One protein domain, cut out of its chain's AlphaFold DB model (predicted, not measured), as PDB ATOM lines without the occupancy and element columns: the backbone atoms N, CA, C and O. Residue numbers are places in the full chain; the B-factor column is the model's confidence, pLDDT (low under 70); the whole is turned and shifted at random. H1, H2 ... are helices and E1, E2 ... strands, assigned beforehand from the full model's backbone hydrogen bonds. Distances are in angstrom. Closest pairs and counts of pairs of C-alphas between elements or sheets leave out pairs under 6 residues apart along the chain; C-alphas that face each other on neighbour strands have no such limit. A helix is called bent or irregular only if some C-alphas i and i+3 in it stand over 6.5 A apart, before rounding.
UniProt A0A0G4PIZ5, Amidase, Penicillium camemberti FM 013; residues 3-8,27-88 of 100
ATOM      1  N   LEU A   3      30.740  -3.784  12.484       88.00
ATOM      2  CA  LEU A   3      31.297  -2.540  11.967       88.00
ATOM      3  C   LEU A   3      31.699  -1.592  13.107       88.00
ATOM      4  O   LEU A   3      30.897  -1.362  14.019       88.00
ATOM      5  N   PRO A   4      32.906  -1.000  13.052       82.38
ATOM      6  CA  PRO A   4      33.255   0.104  13.933       82.38
ATOM      7  C   PRO A   4      32.469   1.350  13.512       82.38
ATOM      8  O   PRO A   4      32.424   1.677  12.325       82.38
ATOM      9  N   ILE A   5      31.848   2.033  14.475       77.62
ATOM     10  CA  ILE A   5      31.058   3.238  14.189       77.62
ATOM     11  C   ILE A   5      31.914   4.500  14.247       77.62
ATOM     12  O   ILE A   5      31.808   5.339  13.361       77.62
ATOM     13  N   GLU A   6      32.793   4.614  15.242       75.25
ATOM     14  CA  GLU A   6      33.598   5.814  15.462       75.25
ATOM     15  C   GLU A   6      35.015   5.488  15.933       75.25
ATOM     16  O   GLU A   6      35.299   4.399  16.435       75.25
ATOM     17  N   ALA A   7      35.908   6.471  15.808       77.56
ATOM     18  CA  ALA A   7      37.312   6.360  16.212       77.56
ATOM     19  C   ALA A   7      37.540   6.465  17.736       77.56
ATOM     20  O   ALA A   7      38.691   6.495  18.171       77.56
ATOM     21  N   GLY A   8      36.472   6.564  18.538       81.56
ATOM     22  CA  GLY A   8      36.568   6.737  19.989       81.56
ATOM     23  C   GLY A   8      37.231   8.062  20.371       81.56
ATOM     24  O   GLY A   8      38.111   8.098  21.221       81.56
ATOM     25  N   ALA A  27      31.253   4.565   4.426       80.69
ATOM     26  CA  ALA A  27      31.225   4.752   5.876       80.69
ATOM     27  C   ALA A  27      30.342   3.668   6.499       80.69
ATOM     28  O   ALA A  27      29.274   3.371   5.964       80.69
ATOM     29  N   ALA A  28      30.766   3.094   7.629       84.56
ATOM     30  CA  ALA A  28      30.028   2.033   8.318       84.56
ATOM     31  C   ALA A  28      28.556   2.405   8.561       84.56
ATOM     32  O   ALA A  28      27.663   1.622   8.249       84.56
ATOM     33  N   LEU A  29      28.324   3.647   8.994       83.69
ATOM     34  CA  LEU A  29      27.003   4.230   9.242       83.69
ATOM     35  C   LEU A  29      26.085   4.279   8.009       83.69
ATOM     36  O   LEU A  29      24.868   4.353   8.142       83.69
ATOM     37  N   ASN A  30      26.646   4.228   6.800       88.19
ATOM     38  CA  ASN A  30      25.873   4.271   5.559       88.19
ATOM     39  C   ASN A  30      25.503   2.871   5.048       88.19
ATOM     40  O   ASN A  30      24.688   2.748   4.132       88.19
ATOM     41  N   MET A  31      26.079   1.805   5.616       88.69
ATOM     42  CA  MET A  31      25.945   0.454   5.068       88.69
ATOM     43  C   MET A  31      24.518  -0.081   5.167       88.69
ATOM     44  O   MET A  31      24.012  -0.636   4.190       88.69
ATOM     45  N   SER A  32      23.849   0.098   6.306       92.19
ATOM     46  CA  SER A  32      22.470  -0.361   6.505       92.19
ATOM     47  C   SER A  32      21.481   0.283   5.523       92.19
ATOM     48  O   SER A  32      20.827  -0.464   4.784       92.19
ATOM     49  N   PRO A  33      21.433   1.627   5.375       91.06
ATOM     50  CA  PRO A  33      20.582   2.272   4.375       91.06
ATOM     51  C   PRO A  33      20.856   1.814   2.939       91.06
ATOM     52  O   PRO A  33      19.914   1.551   2.189       91.06
ATOM     53  N   ILE A  34      22.133   1.679   2.553       91.31
ATOM     54  CA  ILE A  34      22.528   1.254   1.199       91.31
ATOM     55  C   ILE A  34      22.063  -0.179   0.916       91.31
ATOM     56  O   ILE A  34      21.570  -0.479  -0.169       91.31
ATOM     57  N   THR A  35      22.226  -1.072   1.891       91.75
ATOM     58  CA  THR A  35      21.955  -2.508   1.724       91.75
ATOM     59  C   THR A  35      20.525  -2.906   2.082       91.75
ATOM     60  O   THR A  35      20.134  -4.044   1.825       91.75
ATOM     61  N   ARG A  36      19.728  -1.976   2.626       94.12
ATOM     62  CA  ARG A  36      18.370  -2.221   3.142       94.12
ATOM     63  C   ARG A  36      18.351  -3.341   4.187       94.12
ATOM     64  O   ARG A  36      17.440  -4.169   4.212       94.12
ATOM     65  N   ALA A  37      19.397  -3.380   4.997       95.06
ATOM     66  CA  ALA A  37      19.683  -4.440   5.943       95.06
ATOM     67  C   ALA A  37      19.438  -3.952   7.381       95.06
ATOM     68  O   ALA A  37      19.724  -2.794   7.667       95.06
ATOM     69  N   PRO A  38      18.927  -4.792   8.297       96.00
ATOM     70  CA  PRO A  38      18.787  -4.415   9.696       96.00
ATOM     71  C   PRO A  38      20.152  -4.209  10.357       96.00
ATOM     72  O   PRO A  38      21.113  -4.937  10.093       96.00
ATOM     73  N   GLU A  39      20.209  -3.236  11.261       95.31
ATOM     74  CA  GLU A  39      21.401  -2.865  12.016       95.31
ATOM     75  C   GLU A  39      21.038  -2.606  13.476       95.31
ATOM     76  O   GLU A  39      20.045  -1.942  13.769       95.31
ATOM     77  N   VAL A  40      21.853  -3.133  14.387       94.81
ATOM     78  CA  VAL A  40      21.746  -2.888  15.825       94.81
ATOM     79  C   VAL A  40      23.090  -2.377  16.320       94.81
ATOM     80  O   VAL A  40      24.108  -3.057  16.191       94.81
ATOM     81  N   THR A  41      23.081  -1.187  16.913       93.06
ATOM     82  CA  THR A  41      24.247  -0.601  17.573       93.06
ATOM     83  C   THR A  41      24.177  -0.874  19.068       93.06
ATOM     84  O   THR A  41      23.228  -0.456  19.730       93.06
ATOM     85  N   ALA A  42      25.191  -1.555  19.598       91.12
ATOM     86  CA  ALA A  42      25.277  -1.892  21.012       91.12
ATOM     87  C   ALA A  42      26.463  -1.186  21.685       91.12
ATOM     88  O   ALA A  42      27.581  -1.223  21.151       91.12
ATOM     89  N   PRO A  43      26.259  -0.566  22.859       89.56
ATOM     90  CA  PRO A  43      27.351  -0.084  23.689       89.56
ATOM     91  C   PRO A  43      28.189  -1.254  24.220       89.56
ATOM     92  O   PRO A  43      27.637  -2.221  24.737       89.56
ATOM     93  N   ILE A  44      29.519  -1.170  24.145       89.81
ATOM     94  CA  ILE A  44      30.418  -2.256  24.593       89.81
ATOM     95  C   ILE A  44      31.391  -1.846  25.698       89.81
ATOM     96  O   ILE A  44      32.010  -2.705  26.316       89.81
ATOM     97  N   GLY A  45      31.524  -0.551  25.973       89.62
ATOM     98  CA  GLY A  45      32.424  -0.038  27.001       89.62
ATOM     99  C   GLY A  45      32.622   1.456  26.857       89.62
ATOM    100  O   GLY A  45      32.022   2.083  25.994       89.62
ATOM    101  N   ASP A  46      33.478   2.033  27.677       91.75
ATOM    102  CA  ASP A  46      33.840   3.439  27.604       91.75
ATOM    103  C   ASP A  46      35.358   3.625  27.715       91.75
ATOM    104  O   ASP A  46      36.090   2.769  28.220       91.75
ATOM    105  N   ILE A  47      35.844   4.747  27.197       91.75
ATOM    106  CA  ILE A  47      37.259   5.121  27.250       91.75
ATOM    107  C   ILE A  47      37.418   6.454  27.971       91.75
ATOM    108  O   ILE A  47      36.542   7.311  27.900       91.75
ATOM    109  N   ALA A  48      38.531   6.625  28.677       93.19
ATOM    110  CA  ALA A  48      38.868   7.908  29.277       93.19
ATOM    111  C   ALA A  48      39.278   8.918  28.194       93.19
ATOM    112  O   ALA A  48      39.966   8.557  27.235       93.19
ATOM    113  N   TYR A  49      38.870  10.173  28.357       93.25
ATOM    114  CA  TYR A  49      39.364  11.305  27.578       93.25
ATOM    115  C   TYR A  49      39.439  12.559  28.446       93.25
ATOM    116  O   TYR A  49      38.612  12.757  29.335       93.25
ATOM    117  N   ASP A  50      40.393  13.436  28.147       94.88
ATOM    118  CA  ASP A  50      40.462  14.751  28.775       94.88
ATOM    119  C   ASP A  50      39.485  15.707  28.085       94.88
ATOM    120  O   ASP A  50      39.594  16.005  26.889       94.88
ATOM    121  N   SER A  51      38.495  16.170  28.843       93.25
ATOM    122  CA  SER A  51      37.488  17.101  28.348       93.25
ATOM    123  C   SER A  51      38.021  18.528  28.358       93.25
ATOM    124  O   SER A  51      38.384  19.057  29.409       93.25
ATOM    125  N   ILE A  52      37.990  19.191  27.198       94.19
ATOM    126  CA  ILE A  52      38.357  20.614  27.086       94.19
ATOM    127  C   ILE A  52      37.309  21.543  27.711       94.19
ATOM    128  O   ILE A  52      37.578  22.719  27.918       94.19
ATOM    129  N   VAL A  53      36.102  21.030  27.978       93.38
ATOM    130  CA  VAL A  53      34.985  21.819  28.515       93.38
ATOM    131  C   VAL A  53      34.977  21.783  30.039       93.38
ATOM    132  O   VAL A  53      34.721  22.797  30.680       93.38
ATOM    133  N   THR A  54      35.229  20.614  30.625       94.19
ATOM    134  CA  THR A  54      35.170  20.406  32.081       94.19
ATOM    135  C   THR A  54      36.544  20.344  32.740       94.19
ATOM    136  O   THR A  54      36.604  20.233  33.961       94.19
ATOM    137  N   GLU A  55      37.625  20.365  31.952       95.19
ATOM    138  CA  GLU A  55      39.024  20.334  32.410       95.19
ATOM    139  C   GLU A  55      39.350  19.144  33.330       95.19
ATOM    140  O   GLU A  55      40.138  19.237  34.270       95.19
ATOM    141  N   ARG A  56      38.716  17.998  33.069       95.25
ATOM    142  CA  ARG A  56      38.923  16.749  33.812       95.25
ATOM    143  C   ARG A  56      38.818  15.545  32.885       95.25
ATOM    144  O   ARG A  56      38.235  15.646  31.803       95.25
ATOM    145  N   GLU A  57      39.311  14.411  33.366       94.75
ATOM    146  CA  GLU A  57      39.090  13.117  32.726       94.75
ATOM    147  C   GLU A  57      37.599  12.742  32.799       94.75
ATOM    148  O   GLU A  57      36.989  12.728  33.873       94.75
ATOM    149  N   GLU A  58      37.005  12.449  31.645       94.00
ATOM    150  CA  GLU A  58      35.630  11.977  31.491       94.00
ATOM    151  C   GLU A  58      35.592  10.657  30.706       94.00
ATOM    152  O   GLU A  58      36.605  10.190  30.180       94.00
ATOM    153  N   ARG A  59      34.420  10.013  30.651       93.25
ATOM    154  CA  ARG A  59      34.232   8.720  29.979       93.25
ATOM    155  C   ARG A  59      33.442   8.895  28.687       93.25
ATOM    156  O   ARG A  59      32.317   9.388  28.706       93.25
ATOM    157  N   LEU A  60      34.016   8.462  27.568       91.69
ATOM    158  CA  LEU A  60      33.382   8.466  26.253       91.69
ATOM    159  C   LEU A  60      32.839   7.066  25.928       91.69
ATOM    160  O   LEU A  60      33.631   6.121  25.859       91.69
ATOM    161  N   PRO A  61      31.525   6.910  25.686       89.88
ATOM    162  CA  PRO A  61      30.943   5.642  25.263       89.88
ATOM    163  C   PRO A  61      31.523   5.137  23.937       89.88
ATOM    164  O   PRO A  61      31.623   5.875  22.959       89.88
ATOM    165  N   VAL A  62      31.835   3.844  23.891       89.44
ATOM    166  CA  VAL A  62      32.224   3.105  22.691       89.44
ATOM    167  C   VAL A  62      31.128   2.102  22.360       89.44
ATOM    168  O   VAL A  62      30.725   1.279  23.188       89.44
ATOM    169  N   ALA A  63      30.656   2.163  21.120       89.69
ATOM    170  CA  ALA A  63      29.629   1.285  20.592       89.69
ATOM    171  C   ALA A  63      30.091   0.623  19.295       89.69
ATOM    172  O   ALA A  63      30.954   1.131  18.574       89.69
ATOM    173  N   VAL A  64      29.491  -0.522  19.002       90.81
ATOM    174  CA  VAL A  64      29.752  -1.304  17.797       90.81
ATOM    175  C   VAL A  64      28.431  -1.590  17.110       90.81
ATOM    176  O   VAL A  64      27.432  -1.874  17.771       90.81
ATOM    177  N   SER A  65      28.436  -1.538  15.780       92.88
ATOM    178  CA  SER A  65      27.270  -1.908  14.990       92.88
ATOM    179  C   SER A  65      27.345  -3.333  14.493       92.88
ATOM    180  O   SER A  65      28.392  -3.796  14.034       92.88
ATOM    181  N   VAL A  66      26.209  -4.016  14.519       94.69
ATOM    182  CA  VAL A  66      26.039  -5.336  13.924       94.69
ATOM    183  C   VAL A  66      24.954  -5.249  12.863       94.69
ATOM    184  O   VAL A  66      23.821  -4.891  13.158       94.69
ATOM    185  N   ILE A  67      25.304  -5.605  11.628       95.50
ATOM    186  CA  ILE A  67      24.387  -5.649  10.484       95.50
ATOM    187  C   ILE A  67      24.053  -7.103  10.146       95.50
ATOM    188  O   ILE A  67      24.962  -7.932   9.992       95.50
ATOM    189  N   GLY A  68      22.764  -7.403  10.006       95.06
ATOM    190  CA  GLY A  68      22.235  -8.699   9.572       95.06
ATOM    191  C   GLY A  68      21.632  -8.636   8.161       95.06
ATOM    192  O   GLY A  68      21.437  -7.549   7.639       95.06
ATOM    193  N   PRO A  69      21.333  -9.765   7.500       95.38
ATOM    194  CA  PRO A  69      20.613  -9.766   6.221       95.38
ATOM    195  C   PRO A  69      19.183  -9.197   6.335       95.38
ATOM    196  O   PRO A  69      18.584  -9.280   7.410       95.38
ATOM    197  N   PRO A  70      18.581  -8.680   5.246       95.81
ATOM    198  CA  PRO A  70      17.183  -8.241   5.255       95.81
ATOM    199  C   PRO A  70      16.225  -9.324   5.785       95.81
ATOM    200  O   PRO A  70      16.329 -10.487   5.396       95.81
ATOM    201  N   GLY A  71      15.292  -8.941   6.665       95.69
ATOM    202  CA  GLY A  71      14.318  -9.855   7.278       95.69
ATOM    203  C   GLY A  71      14.830 -10.630   8.499       95.69
ATOM    204  O   GLY A  71      14.179 -11.581   8.928       95.69
ATOM    205  N   THR A  72      15.984 -10.253   9.058       96.62
ATOM    206  CA  THR A  72      16.572 -10.896  10.251       96.62
ATOM    207  C   THR A  72      16.497 -10.039  11.514       96.62
ATOM    208  O   THR A  72      17.138 -10.364  12.505       96.62
ATOM    209  N   ASP A  73      15.695  -8.976  11.511       95.88
ATOM    210  CA  ASP A  73      15.620  -7.936  12.543       95.88
ATOM    211  C   ASP A  73      15.549  -8.505  13.972       95.88
ATOM    212  O   ASP A  73      16.389  -8.197  14.813       95.88
ATOM    213  N   LEU A  74      14.598  -9.410  14.237       96.88
ATOM    214  CA  LEU A  74      14.427 -10.014  15.565       96.88
ATOM    215  C   LEU A  74      15.571 -10.965  15.944       96.88
ATOM    216  O   LEU A  74      15.978 -11.009  17.102       96.88
ATOM    217  N   ILE A  75      16.107 -11.708  14.972       96.94
ATOM    218  CA  ILE A  75      17.240 -12.620  15.187       96.94
ATOM    219  C   ILE A  75      18.499 -11.813  15.517       96.94
ATOM    220  O   ILE A  75      19.285 -12.211  16.371       96.94
ATOM    221  N   LEU A  76      18.685 -10.671  14.853       96.88
ATOM    222  CA  LEU A  76      19.810  -9.775  15.072       96.88
ATOM    223  C   LEU A  76      19.776  -9.174  16.481       96.88
ATOM    224  O   LEU A  76      20.800  -9.174  17.159       96.88
ATOM    225  N   VAL A  77      18.607  -8.714  16.938       95.75
ATOM    226  CA  VAL A  77      18.436  -8.187  18.300       95.75
ATOM    227  C   VAL A  77      18.732  -9.266  19.350       95.75
ATOM    228  O   VAL A  77      19.528  -9.024  20.255       95.75
ATOM    229  N   ASP A  78      18.170 -10.469  19.197       96.88
ATOM    230  CA  ASP A  78      18.411 -11.600  20.110       96.88
ATOM    231  C   ASP A  78      19.892 -12.026  20.129       96.88
ATOM    232  O   ASP A  78      20.460 -12.299  21.189       96.88
ATOM    233  N   LEU A  79      20.556 -12.027  18.969       95.69
ATOM    234  CA  LEU A  79      21.987 -12.310  18.862       95.69
ATOM    235  C   LEU A  79      22.827 -11.286  19.634       95.69
ATOM    236  O   LEU A  79      23.747 -11.673  20.356       95.69
ATOM    237  N   VAL A  80      22.526  -9.996  19.479       95.56
ATOM    238  CA  VAL A  80      23.242  -8.918  20.171       95.56
ATOM    239  C   VAL A  80      23.035  -9.018  21.680       95.56
ATOM    240  O   VAL A  80      24.013  -8.996  22.423       95.56
ATOM    241  N   GLU A  81      21.797  -9.213  22.138       95.06
ATOM    242  CA  GLU A  81      21.485  -9.366  23.562       95.06
ATOM    243  C   GLU A  81      22.228 -10.562  24.178       95.06
ATOM    244  O   GLU A  81      22.866 -10.439  25.228       95.06
ATOM    245  N   LYS A  82      22.207 -11.722  23.510       96.00
ATOM    246  CA  LYS A  82      22.949 -12.913  23.950       96.00
ATOM    247  C   LYS A  82      24.454 -12.679  23.966       96.00
ATOM    248  O   LYS A  82      25.119 -13.127  24.899       96.00
ATOM    249  N   GLY A  83      24.986 -11.974  22.969       94.25
ATOM    250  CA  GLY A  83      26.395 -11.596  22.909       94.25
ATOM    251  C   GLY A  83      26.806 -10.711  24.085       94.25
ATOM    252  O   GLY A  83      27.796 -11.005  24.752       94.25
ATOM    253  N   MET A  84      26.012  -9.682  24.395       93.19
ATOM    254  CA  MET A  84      26.248  -8.794  25.537       93.19
ATOM    255  C   MET A  84      26.216  -9.557  26.864       93.19
ATOM    256  O   MET A  84      27.171  -9.477  27.637       93.19
ATOM    257  N   LYS A  85      25.178 -10.372  27.096       94.44
ATOM    258  CA  LYS A  85      25.071 -11.203  28.308       94.44
ATOM    259  C   LYS A  85      26.226 -12.196  28.428       94.44
ATOM    260  O   LYS A  85      26.781 -12.358  29.510       94.44
ATOM    261  N   GLY A  86      26.614 -12.835  27.322       95.31
ATOM    262  CA  GLY A  86      27.748 -13.758  27.272       95.31
ATOM    263  C   GLY A  86      29.090 -13.089  27.581       95.31
ATOM    264  O   GLY A  86      29.970 -13.725  28.154       95.31
ATOM    265  N   ALA A  87      29.228 -11.800  27.260       92.31
ATOM    266  CA  ALA A  87      30.383 -10.977  27.611       92.31
ATOM    267  C   ALA A  87      30.309 -10.376  29.031       92.31
ATOM    268  O   ALA A  87      31.229  -9.673  29.440       92.31
ATOM    269  N   GLY A  88      29.234 -10.631  29.788       91.94
ATOM    270  CA  GLY A  88      29.023 -10.057  31.119       91.94
ATOM    271  C   GLY A  88      28.628  -8.576  31.114       91.94
ATOM    272  O   GLY A  88      28.704  -7.922  32.152       91.94
TER     273      GLY A  88
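Overview. This is residues 3 to 8 and 27 to 88 of the 100 residues of the protein "Amidase" of Penicillium camemberti FM 013 (UniProt A0A0G4PIZ5). Look first for a long, bent ribbon of two strands, the hairpin E1 and E2, with helix H2 folded back beside the part of it near Val 40 and Ile 67, and the small helix H1 on the other side of that same end. The link of residues 51 to 56 closes the far end of the ribbon, and a short first stretch, residues 3 to 8, runs beside E2. The printed part has 68 residues with two named helices and two named strands, in the order H1, E1, E2, H2 along the chain; the sheet has the order E1 - E2, antiparallel, and the class is mixed, helices and strands. The whole is loose, with a radius of gyration of the C-alphas of 14.9 A, and its outline is flat, spanning 46 by 30 by 13 A.

Along the chain. Find C-alpha 39 at (21.401, -2.865, 12.016); from there E1, residues 39 to 50, runs 30.9 A to C-alpha 50 at (40.462, 14.751, 28.775). On the way, E1 bends by 61 degrees at residue 45. The return strand, E2, covers residues 57 to 67 and measures 32.6 A from first to last C-alpha. Next look at H2, residues 73 to 86, the longest helix by residues: it runs 19.9 A from C-alpha 73 to C-alpha 86 at (27.748, -13.758, 27.272). Before the ribbon comes H1, residues 28 to 35, which begins at C-alpha 28 at (30.028, 2.033, 8.318). H1 is irregular: C-alphas 29 and 32 are 7.0 A apart.

Arrangement. Start with the hairpin, where E1 and E2 are antiparallel neighbours with 160 degrees between their N-to-C directions. Among the C-alphas that face each other are those of Glu 39 and Ile 67, 4.4 A apart, and those of Asp 50 and Glu 57, 4.5 A apart. Check N 40 and O 66 at 2.9 A, and N 62 and O 45 at 2.7 A; both pairs are within hydrogen-bond range. Move outward to H2, which has 7 pairs of C-alphas within 8 A of E1; the closest are those of Val 40 and Val 77, 6.7 A apart. With E2 it has 3 such pairs, the closest being the C-alphas of Ile 67 and Leu 76 at 7.7 A. Now look at H1, which has 1 pair of C-alphas within 8 A with each strand: those of Ser 32 and Glu 39 are 6.1 A apart, and those of Ser 32 and Ile 67 are 6.9 A apart. H1 and H2 are apart. Look also at residues 3 to 4, which form a short antiparallel pairing with residues 64 to 65 of E2. In H2 each O i to N i+4 pair is within hydrogen-bond range; in H1 this holds for 2 of 4 pairs, and 3 of its 5 O i to N i+3 pairs are within range.

Size, cuts and confidence. To see the full length, find the C-alphas of Glu 55 and Gly 71, the two farthest apart, at 46.4 A. The printed part begins at Leu 3 and ends at Gly 88, whose C-alphas are 20.7 A apart. Between residues 8 and 27 the numbering jumps: residues 9 to 26 are cut out and not printed, and the C-alphas of Gly 8 and Ala 27 are 15.2 A apart across the cut. The links from H1 to E1 and from E2 to H2 are tight, the link from E1 to E2 is short, and there is no long link between named elements. In the B-factor column of this predicted model the mean pLDDT of the printed part is 91.9, and no printed residue is under 70.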